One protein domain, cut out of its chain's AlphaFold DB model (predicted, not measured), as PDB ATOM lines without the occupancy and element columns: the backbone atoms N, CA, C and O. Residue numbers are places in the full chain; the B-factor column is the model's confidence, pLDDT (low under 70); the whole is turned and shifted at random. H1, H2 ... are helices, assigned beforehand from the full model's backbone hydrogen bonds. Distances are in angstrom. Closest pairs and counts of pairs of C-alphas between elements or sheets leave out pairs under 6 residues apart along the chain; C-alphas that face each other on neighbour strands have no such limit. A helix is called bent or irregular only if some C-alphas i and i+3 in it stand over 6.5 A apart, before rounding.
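Overview. This is residues 255 to 317 of the 512 residues of an uncharacterized protein of Phialocephala subalpina (UniProt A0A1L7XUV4). A long, narrow helical hairpin: the long helix H2 makes the length, and the shorter H1 runs beside its first part, the two joined by a short loop at one end. Beyond H1, the last part of H2, residues 303 to 317, sticks out as a free arm. The printed part has 63 residues with two named helices, H1 then H2, and no named strand; its class is all helix. It is extended, with a radius of gyration of the C-alphas of 17.3 A, and spans 60 by 15 by 15 A, a rod.

Along the chain. The longest helix, H2, takes residues 282 to 317 and measures 52.4 A from first to last C-alpha. It begins with C-alpha 282 at (-7.636, -31.310, -2.128) and ends with C-alpha 317 at (-41.287, 7.806, 7.264). H1 takes residues 256 to 275, 30.0 A from first to last C-alpha, with C-alpha 256 at (-16.556, -7.925, 5.220). H1 is irregular: C-alphas 257 and 260 are 8.3 A apart, against about 5 A in a regular helix.

Arrangement. H2 touches H1 with residues 285 to 299 alone, with 23 pairs of C-alphas within 8 A. Their closest C-alphas are those of Leu 292 and Ala 260, 5.1 A apart. The helices run opposite ways at a shallow tilt of 28 degrees, H1's line being a rough one, and form a helical hairpin. In H2 every O i to N i+4 pair is within hydrogen-bond range; in H1 14 of 16 are.

Size, cuts and confidence. The C-alphas of Gly 277 and Ala 317, the two farthest apart, are 60.3 A from each other. Without residues 303 to 317, which stand free, the body has 48 residues and spans 39 by 16 by 11 A. The link from H1 to H2, six residues, is short but not tight. The printed part has no cut. Its mean pLDDT is 93.4, and no printed residue is under 70.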
ATOM      1  N   ASP A 255     -17.582  -6.578   0.965       92.38
ATOM      2  CA  ASP A 255     -16.892  -7.772   1.429       92.38
ATOM      3  C   ASP A 255     -16.353  -7.515   2.831       92.38
ATOM      4  O   ASP A 255     -15.494  -6.659   3.029       92.38
ATOM      5  N   ILE A 256     -16.917  -8.185   3.831       92.62
ATOM      6  CA  ILE A 256     -16.556  -7.925   5.220       92.62
ATOM      7  C   ILE A 256     -15.137  -8.436   5.460       92.62
ATOM      8  O   ILE A 256     -14.881  -9.639   5.384       92.62
ATOM      9  N   ASP A 257     -14.246  -7.492   5.762       93.62
ATOM     10  CA  ASP A 257     -12.813  -7.696   5.987       93.62
ATOM     11  C   ASP A 257     -12.080  -8.340   4.793       93.62
ATOM     12  O   ASP A 257     -11.086  -9.036   4.985       93.62
ATOM     13  N   ASP A 258     -12.591  -8.154   3.567       93.31
ATOM     14  CA  ASP A 258     -12.047  -8.742   2.328       93.31
ATOM     15  C   ASP A 258     -11.910 -10.280   2.368       93.31
ATOM     16  O   ASP A 258     -11.114 -10.883   1.641       93.31
ATOM     17  N   ASN A 259     -12.688 -10.944   3.232       94.88
ATOM     18  CA  ASN A 259     -12.578 -12.381   3.464       94.88
ATOM     19  C   ASN A 259     -12.964 -13.200   2.227       94.88
ATOM     20  O   ASN A 259     -12.315 -14.205   1.924       94.88
ATOM     21  N   ALA A 260     -14.027 -12.805   1.514       95.38
ATOM     22  CA  ALA A 260     -14.446 -13.528   0.318       95.38
ATOM     23  C   ALA A 260     -13.419 -13.335  -0.800       95.38
ATOM     24  O   ALA A 260     -13.007 -14.313  -1.424       95.38
ATOM     25  N   TYR A 261     -12.949 -12.107  -1.001       93.12
ATOM     26  CA  TYR A 261     -11.904 -11.784  -1.959       93.12
ATOM     27  C   TYR A 261     -10.631 -12.587  -1.677       93.12
ATOM     28  O   TYR A 261     -10.157 -13.295  -2.564       93.12
ATOM     29  N   HIS A 262     -10.134 -12.582  -0.437       93.50
ATOM     30  CA  HIS A 262      -8.956 -13.356  -0.047       93.50
ATOM     31  C   HIS A 262      -9.123 -14.858  -0.324       93.50
ATOM     32  O   HIS A 262      -8.252 -15.480  -0.933       93.50
ATOM     33  N   ALA A 263     -10.259 -15.448   0.060       95.75
ATOM     34  CA  ALA A 263     -10.525 -16.863  -0.188       95.75
ATOM     35  C   ALA A 263     -10.566 -17.190  -1.693       95.75
ATOM     36  O   ALA A 263     -10.037 -18.221  -2.114       95.75
ATOM     37  N   ILE A 264     -11.126 -16.298  -2.518       94.88
ATOM     38  CA  ILE A 264     -11.104 -16.421  -3.981       94.88
ATOM     39  C   ILE A 264      -9.661 -16.393  -4.504       94.88
ATOM     40  O   ILE A 264      -9.293 -17.273  -5.286       94.88
ATOM     41  N   GLN A 265      -8.833 -15.441  -4.056       92.69
ATOM     42  CA  GLN A 265      -7.420 -15.371  -4.452       92.69
ATOM     43  C   GLN A 265      -6.687 -16.674  -4.122       92.69
ATOM     44  O   GLN A 265      -5.968 -17.218  -4.960       92.69
ATOM     45  N   MET A 266      -6.915 -17.214  -2.922       95.12
ATOM     46  CA  MET A 266      -6.290 -18.460  -2.498       95.12
ATOM     47  C   MET A 266      -6.768 -19.666  -3.311       95.12
ATOM     48  O   MET A 266      -5.947 -20.535  -3.610       95.12
ATOM     49  N   ILE A 267      -8.040 -19.730  -3.714       95.56
ATOM     50  CA  ILE A 267      -8.537 -20.787  -4.609       95.56
ATOM     51  C   ILE A 267      -7.818 -20.720  -5.959       95.56
ATOM     52  O   ILE A 267      -7.223 -21.716  -6.366       95.56
ATOM     53  N   PHE A 268      -7.814 -19.560  -6.623       93.12
ATOM     54  CA  PHE A 268      -7.190 -19.417  -7.943       93.12
ATOM     55  C   PHE A 268      -5.685 -19.666  -7.911       93.12
ATOM     56  O   PHE A 268      -5.177 -20.412  -8.742       93.12
ATOM     57  N   PHE A 269      -4.983 -19.133  -6.908       92.75
ATOM     58  CA  PHE A 269      -3.556 -19.388  -6.727       92.75
ATOM     59  C   PHE A 269      -3.254 -20.889  -6.605       92.75
ATOM     60  O   PHE A 269      -2.322 -21.396  -7.221       92.75
ATOM     61  N   ASN A 270      -4.055 -21.629  -5.834       94.69
ATOM     62  CA  ASN A 270      -3.845 -23.064  -5.654       94.69
ATOM     63  C   ASN A 270      -4.256 -23.890  -6.889       94.69
ATOM     64  O   ASN A 270      -3.613 -24.900  -7.171       94.69
ATOM     65  N   GLU A 271      -5.277 -23.477  -7.645       93.19
ATOM     66  CA  GLU A 271      -5.616 -24.110  -8.930       93.19
ATOM     67  C   GLU A 271      -4.534 -23.838 -10.000       93.19
ATOM     68  O   GLU A 271      -4.207 -24.744 -10.767       93.19
ATOM     69  N   ASP A 272      -3.893 -22.660 -10.010       91.44
ATOM     70  CA  ASP A 272      -2.727 -22.367 -10.867       91.44
ATOM     71  C   ASP A 272      -1.499 -23.211 -10.479       91.44
ATOM     72  O   ASP A 272      -0.853 -23.811 -11.338       91.44
ATOM     73  N   LEU A 273      -1.201 -23.367  -9.184       93.69
ATOM     74  CA  LEU A 273      -0.149 -24.297  -8.751       93.69
ATOM     75  C   LEU A 273      -0.430 -25.726  -9.246       93.69
ATOM     76  O   LEU A 273       0.464 -26.397  -9.769       93.69
ATOM     77  N   LYS A 274      -1.684 -26.173  -9.133       94.81
ATOM     78  CA  LYS A 274      -2.119 -27.492  -9.596       94.81
ATOM     79  C   LYS A 274      -2.005 -27.642 -11.116       94.81
ATOM     80  O   LYS A 274      -1.562 -28.694 -11.578       94.81
ATOM     81  N   SER A 275      -2.340 -26.612 -11.897       92.00
ATOM     82  CA  SER A 275      -2.194 -26.621 -13.362       92.00
ATOM     83  C   SER A 275      -0.724 -26.729 -13.795       92.00
ATOM     84  O   SER A 275      -0.415 -27.381 -14.794       92.00
ATOM     85  N   ARG A 276       0.199 -26.195 -12.984       94.69
ATOM     86  CA  ARG A 276       1.660 -26.312 -13.150       94.69
ATOM     87  C   ARG A 276       2.239 -27.643 -12.654       94.69
ATOM     88  O   ARG A 276       3.457 -27.821 -12.660       94.69
ATOM     89  N   GLY A 277       1.393 -28.581 -12.226       96.75
ATOM     90  CA  GLY A 277       1.802 -29.903 -11.748       96.75
ATOM     91  C   GLY A 277       2.337 -29.926 -10.314       96.75
ATOM     92  O   GLY A 277       2.935 -30.924  -9.911       96.75
ATOM     93  N   ILE A 278       2.143 -28.854  -9.538       97.19
ATOM     94  CA  ILE A 278       2.462 -28.838  -8.107       97.19
ATOM     95  C   ILE A 278       1.318 -29.523  -7.360       97.19
ATOM     96  O   ILE A 278       0.152 -29.167  -7.526       97.19
ATOM     97  N   ASP A 279       1.655 -30.510  -6.530       97.31
ATOM     98  CA  ASP A 279       0.665 -31.232  -5.732       97.31
ATOM     99  C   ASP A 279       0.088 -30.316  -4.643       97.31
ATOM    100  O   ASP A 279       0.769 -29.936  -3.686       97.31
ATOM    101  N   VAL A 280      -1.176 -29.931  -4.817       96.06
ATOM    102  CA  VAL A 280      -1.948 -29.179  -3.831       96.06
ATOM    103  C   VAL A 280      -2.975 -30.126  -3.211       96.06
ATOM    104  O   VAL A 280      -3.860 -30.606  -3.928       96.06
ATOM    105  N   PRO A 281      -2.927 -30.368  -1.886       97.19
ATOM    106  CA  PRO A 281      -3.903 -31.219  -1.217       97.19
ATOM    107  C   PRO A 281      -5.335 -30.735  -1.465       97.19
ATOM    108  O   PRO A 281      -5.644 -29.564  -1.238       97.19
ATOM    109  N   ALA A 282      -6.228 -31.638  -1.880       96.06
ATOM    110  CA  ALA A 282      -7.636 -31.310  -2.128       96.06
ATOM    111  C   ALA A 282      -8.310 -30.678  -0.896       96.06
ATOM    112  O   ALA A 282      -9.048 -29.706  -1.025       96.06
ATOM    113  N   GLU A 283      -7.953 -31.156   0.300       97.44
ATOM    114  CA  GLU A 283      -8.416 -30.625   1.590       97.44
ATOM    115  C   GLU A 283      -8.108 -29.131   1.762       97.44
ATOM    116  O   GLU A 283      -8.886 -28.402   2.371       97.44
ATOM    117  N   ARG A 284      -6.993 -28.648   1.196       97.06
ATOM    118  CA  ARG A 284      -6.611 -27.234   1.262       97.06
ATOM    119  C   ARG A 284      -7.510 -26.367   0.383       97.06
ATOM    120  O   ARG A 284      -7.942 -25.305   0.819       97.06
ATOM    121  N   LEU A 285      -7.790 -26.811  -0.844       96.56
ATOM    122  CA  LEU A 285      -8.733 -26.122  -1.731       96.56
ATOM    123  C   LEU A 285     -10.140 -26.123  -1.132       96.56
ATOM    124  O   LEU A 285     -10.823 -25.103  -1.164       96.56
ATOM    125  N   ASP A 286     -10.559 -27.245  -0.552       97.19
ATOM    126  CA  ASP A 286     -11.868 -27.353   0.082       97.19
ATOM    127  C   ASP A 286     -11.992 -26.458   1.321       97.19
ATOM    128  O   ASP A 286     -13.040 -25.834   1.487       97.19
ATOM    129  N   ALA A 287     -10.919 -26.288   2.103       97.88
ATOM    130  CA  ALA A 287     -10.875 -25.326   3.204       97.88
ATOM    131  C   ALA A 287     -11.099 -23.880   2.721       97.88
ATOM    132  O   ALA A 287     -11.979 -23.198   3.237       97.88
ATOM    133  N   TYR A 288     -10.408 -23.433   1.662       97.94
ATOM    134  CA  TYR A 288     -10.649 -22.091   1.107       97.94
ATOM    135  C   TYR A 288     -12.052 -21.937   0.507       97.94
ATOM    136  O   TYR A 288     -12.650 -20.863   0.574       97.94
ATOM    137  N   ARG A 289     -12.623 -23.006  -0.059       97.62
ATOM    138  CA  ARG A 289     -14.020 -22.995  -0.514       97.62
ATOM    139  C   ARG A 289     -14.992 -22.881   0.658       97.62
ATOM    140  O   ARG A 289     -16.012 -22.212   0.509       97.62
ATOM    141  N   ASP A 290     -14.707 -23.517   1.793       98.12
ATOM    142  CA  ASP A 290     -15.469 -23.347   3.033       98.12
ATOM    143  C   ASP A 290     -15.377 -21.918   3.563       98.12
ATOM    144  O   ASP A 290     -16.418 -21.305   3.813       98.12
ATOM    145  N   ASP A 291     -14.173 -21.354   3.630       97.38
ATOM    146  CA  ASP A 291     -13.953 -19.963   4.038       97.38
ATOM    147  C   ASP A 291     -14.738 -18.998   3.139       97.38
ATOM    148  O   ASP A 291     -15.473 -18.135   3.621       97.38
ATOM    149  N   LEU A 292     -14.700 -19.219   1.821       97.69
ATOM    150  CA  LEU A 292     -15.475 -18.445   0.855       97.69
ATOM    151  C   LEU A 292     -16.991 -18.590   1.066       97.69
ATOM    152  O   LEU A 292     -17.741 -17.621   0.913       97.69
ATOM    153  N   ARG A 293     -17.492 -19.784   1.412       97.69
ATOM    154  CA  ARG A 293     -18.915 -19.983   1.746       97.69
ATOM    155  C   ARG A 293     -19.296 -19.201   3.004       97.69
ATOM    156  O   ARG A 293     -20.341 -18.548   3.015       97.69
ATOM    157  N   VAL A 294     -18.463 -19.244   4.042       97.50
ATOM    158  CA  VAL A 294     -18.681 -18.519   5.304       97.50
ATOM    159  C   VAL A 294     -18.674 -17.006   5.074       97.50
ATOM    160  O   VAL A 294     -19.607 -16.324   5.509       97.50
ATOM    161  N   ALA A 295     -17.698 -16.488   4.327       96.69
ATOM    162  CA  ALA A 295     -17.607 -15.073   3.980       96.69
ATOM    163  C   ALA A 295     -18.836 -14.608   3.181       96.69
ATOM    164  O   ALA A 295     -19.522 -13.668   3.579       96.69
ATOM    165  N   ASN A 296     -19.222 -15.346   2.132       95.62
ATOM    166  CA  ASN A 296     -20.415 -15.033   1.338       95.62
ATOM    167  C   ASN A 296     -21.705 -15.028   2.171       95.62
ATOM    168  O   ASN A 296     -22.559 -14.158   1.991       95.62
ATOM    169  N   ASN A 297     -21.869 -15.982   3.091       94.62
ATOM    170  CA  ASN A 297     -23.031 -16.018   3.982       94.62
ATOM    171  C   ASN A 297     -23.059 -14.812   4.928       94.62
ATOM    172  O   ASN A 297     -24.125 -14.237   5.159       94.62
ATOM    173  N   THR A 298     -21.895 -14.399   5.427       95.56
ATOM    174  CA  THR A 298     -21.740 -13.223   6.291       95.56
ATOM    175  C   THR A 298     -22.085 -11.940   5.529       95.56
ATOM    176  O   THR A 298     -22.921 -11.157   5.988       95.56
ATOM    177  N   ASN A 299     -21.563 -11.785   4.310       93.75
ATOM    178  CA  ASN A 299     -21.850 -10.655   3.425       93.75
ATOM    179  C   ASN A 299     -23.347 -10.574   3.070       93.75
ATOM    180  O   ASN A 299     -23.955  -9.500   3.116       93.75
ATOM    181  N   ARG A 300     -23.998 -11.714   2.792       91.19
ATOM    182  CA  ARG A 300     -25.456 -11.767   2.569       91.19
ATOM    183  C   ARG A 300     -26.253 -11.385   3.808       91.19
ATOM    184  O   ARG A 300     -27.213 -10.627   3.696       91.19
ATOM    185  N   ALA A 301     -25.889 -11.904   4.978       91.88
ATOM    186  CA  ALA A 301     -26.581 -11.583   6.223       91.88
ATOM    187  C   ALA A 301     -26.513 -10.078   6.521       91.88
ATOM    188  O   ALA A 301     -27.528  -9.466   6.864       91.88
ATOM    189  N   TRP A 302     -25.344  -9.467   6.307       93.44
ATOM    190  CA  TRP A 302     -25.160  -8.023   6.419       93.44
ATOM    191  C   TRP A 302     -26.037  -7.251   5.429       93.44
ATOM    192  O   TRP A 302     -26.748  -6.325   5.831       93.44
ATOM    193  N   LEU A 303     -26.067  -7.674   4.161       90.00
ATOM    194  CA  LEU A 303     -26.904  -7.061   3.134       90.00
ATOM    195  C   LEU A 303     -28.394  -7.126   3.504       90.00
ATOM    196  O   LEU A 303     -29.093  -6.112   3.455       90.00
ATOM    197  N   HIS A 304     -28.883  -8.292   3.930       88.75
ATOM    198  CA  HIS A 304     -30.271  -8.459   4.364       88.75
ATOM    199  C   HIS A 304     -30.603  -7.577   5.569       88.75
ATOM    200  O   HIS A 304     -31.646  -6.921   5.583       88.75
ATOM    201  N   HIS A 305     -29.707  -7.501   6.554       90.69
ATOM    202  CA  HIS A 305     -29.874  -6.613   7.699       90.69
ATOM    203  C   HIS A 305     -29.937  -5.137   7.266       90.69
ATOM    204  O   HIS A 305     -30.800  -4.381   7.724       90.69
ATOM    205  N   ARG A 306     -29.074  -4.722   6.329       90.81
ATOM    206  CA  ARG A 306     -29.050  -3.354   5.795       90.81
ATOM    207  C   ARG A 306     -30.327  -3.015   5.022       90.81
ATOM    208  O   ARG A 306     -30.906  -1.950   5.247       90.81
ATOM    209  N   LEU A 307     -30.802  -3.929   4.176       87.12
ATOM    210  CA  LEU A 307     -32.066  -3.814   3.442       87.12
ATOM    211  C   LEU A 307     -33.270  -3.708   4.385       87.12
ATOM    212  O   LEU A 307     -34.123  -2.834   4.205       87.12
ATOM    213  N   ALA A 308     -33.319  -4.548   5.421       88.06
ATOM    214  CA  ALA A 308     -34.372  -4.518   6.433       88.06
ATOM    215  C   ALA A 308     -34.379  -3.185   7.195       88.06
ATOM    216  O   ALA A 308     -35.437  -2.584   7.395       88.06
ATOM    217  N   HIS A 309     -33.200  -2.674   7.557       89.69
ATOM    218  CA  HIS A 309     -33.060  -1.381   8.219       89.69
ATOM    219  C   HIS A 309     -33.559  -0.221   7.337       89.69
ATOM    220  O   HIS A 309     -34.371   0.589   7.789       89.69
ATOM    221  N   ILE A 310     -33.139  -0.164   6.068       87.69
ATOM    222  CA  ILE A 310     -33.573   0.870   5.108       87.69
ATOM    223  C   ILE A 310     -35.087   0.797   4.883       87.69
ATOM    224  O   ILE A 310     -35.782   1.817   4.912       87.69
ATOM    225  N   THR A 311     -35.624  -0.408   4.709       86.56
ATOM    226  CA  THR A 311     -37.065  -0.632   4.536       86.56
ATOM    227  C   THR A 311     -37.845  -0.212   5.781       86.56
ATOM    228  O   THR A 311     -38.865   0.472   5.676       86.56
ATOM    229  N   GLY A 312     -37.335  -0.529   6.973       88.81
ATOM    230  CA  GLY A 312     -37.909  -0.108   8.248       88.81
ATOM    231  C   GLY A 312     -37.951   1.414   8.406       88.81
ATOM    232  O   GLY A 312     -38.979   1.962   8.808       88.81
ATOM    233  N   GLN A 313     -36.877   2.115   8.035       88.25
ATOM    234  CA  GLN A 313     -36.840   3.581   8.046       88.25
ATOM    235  C   GLN A 313     -37.845   4.190   7.060       88.25
ATOM    236  O   GLN A 313     -38.592   5.099   7.428       88.25
ATOM    237  N   LYS A 314     -37.941   3.647   5.839       85.44
ATOM    238  CA  LYS A 314     -38.921   4.094   4.834       85.44
ATOM    239  C   LYS A 314     -40.354   3.879   5.295       85.44
ATOM    240  O   LYS A 314     -41.193   4.759   5.114       85.44
ATOM    241  N   ASN A 315     -40.641   2.734   5.906       84.50
ATOM    242  CA  ASN A 315     -41.970   2.444   6.426       84.50
ATOM    243  C   ASN A 315     -42.330   3.403   7.561       84.50
ATOM    244  O   ASN A 315     -43.424   3.957   7.533       84.50
ATOM    245  N   LYS A 316     -41.403   3.691   8.487       86.75
ATOM    246  CA  LYS A 316     -41.600   4.710   9.534       86.75
ATOM    247  C   LYS A 316     -41.861   6.102   8.947       86.75
ATOM    248  O   LYS A 316     -42.804   6.761   9.372       86.75
ATOM    249  N   ALA A 317     -41.091   6.521   7.940       84.69
ATOM    250  CA  ALA A 317     -41.287   7.806   7.264       84.69
ATOM    251  C   ALA A 317     -42.642   7.886   6.532       84.69
ATOM    252  O   ALA A 317     -43.342   8.892   6.625       84.69
TER     253      ALA A 317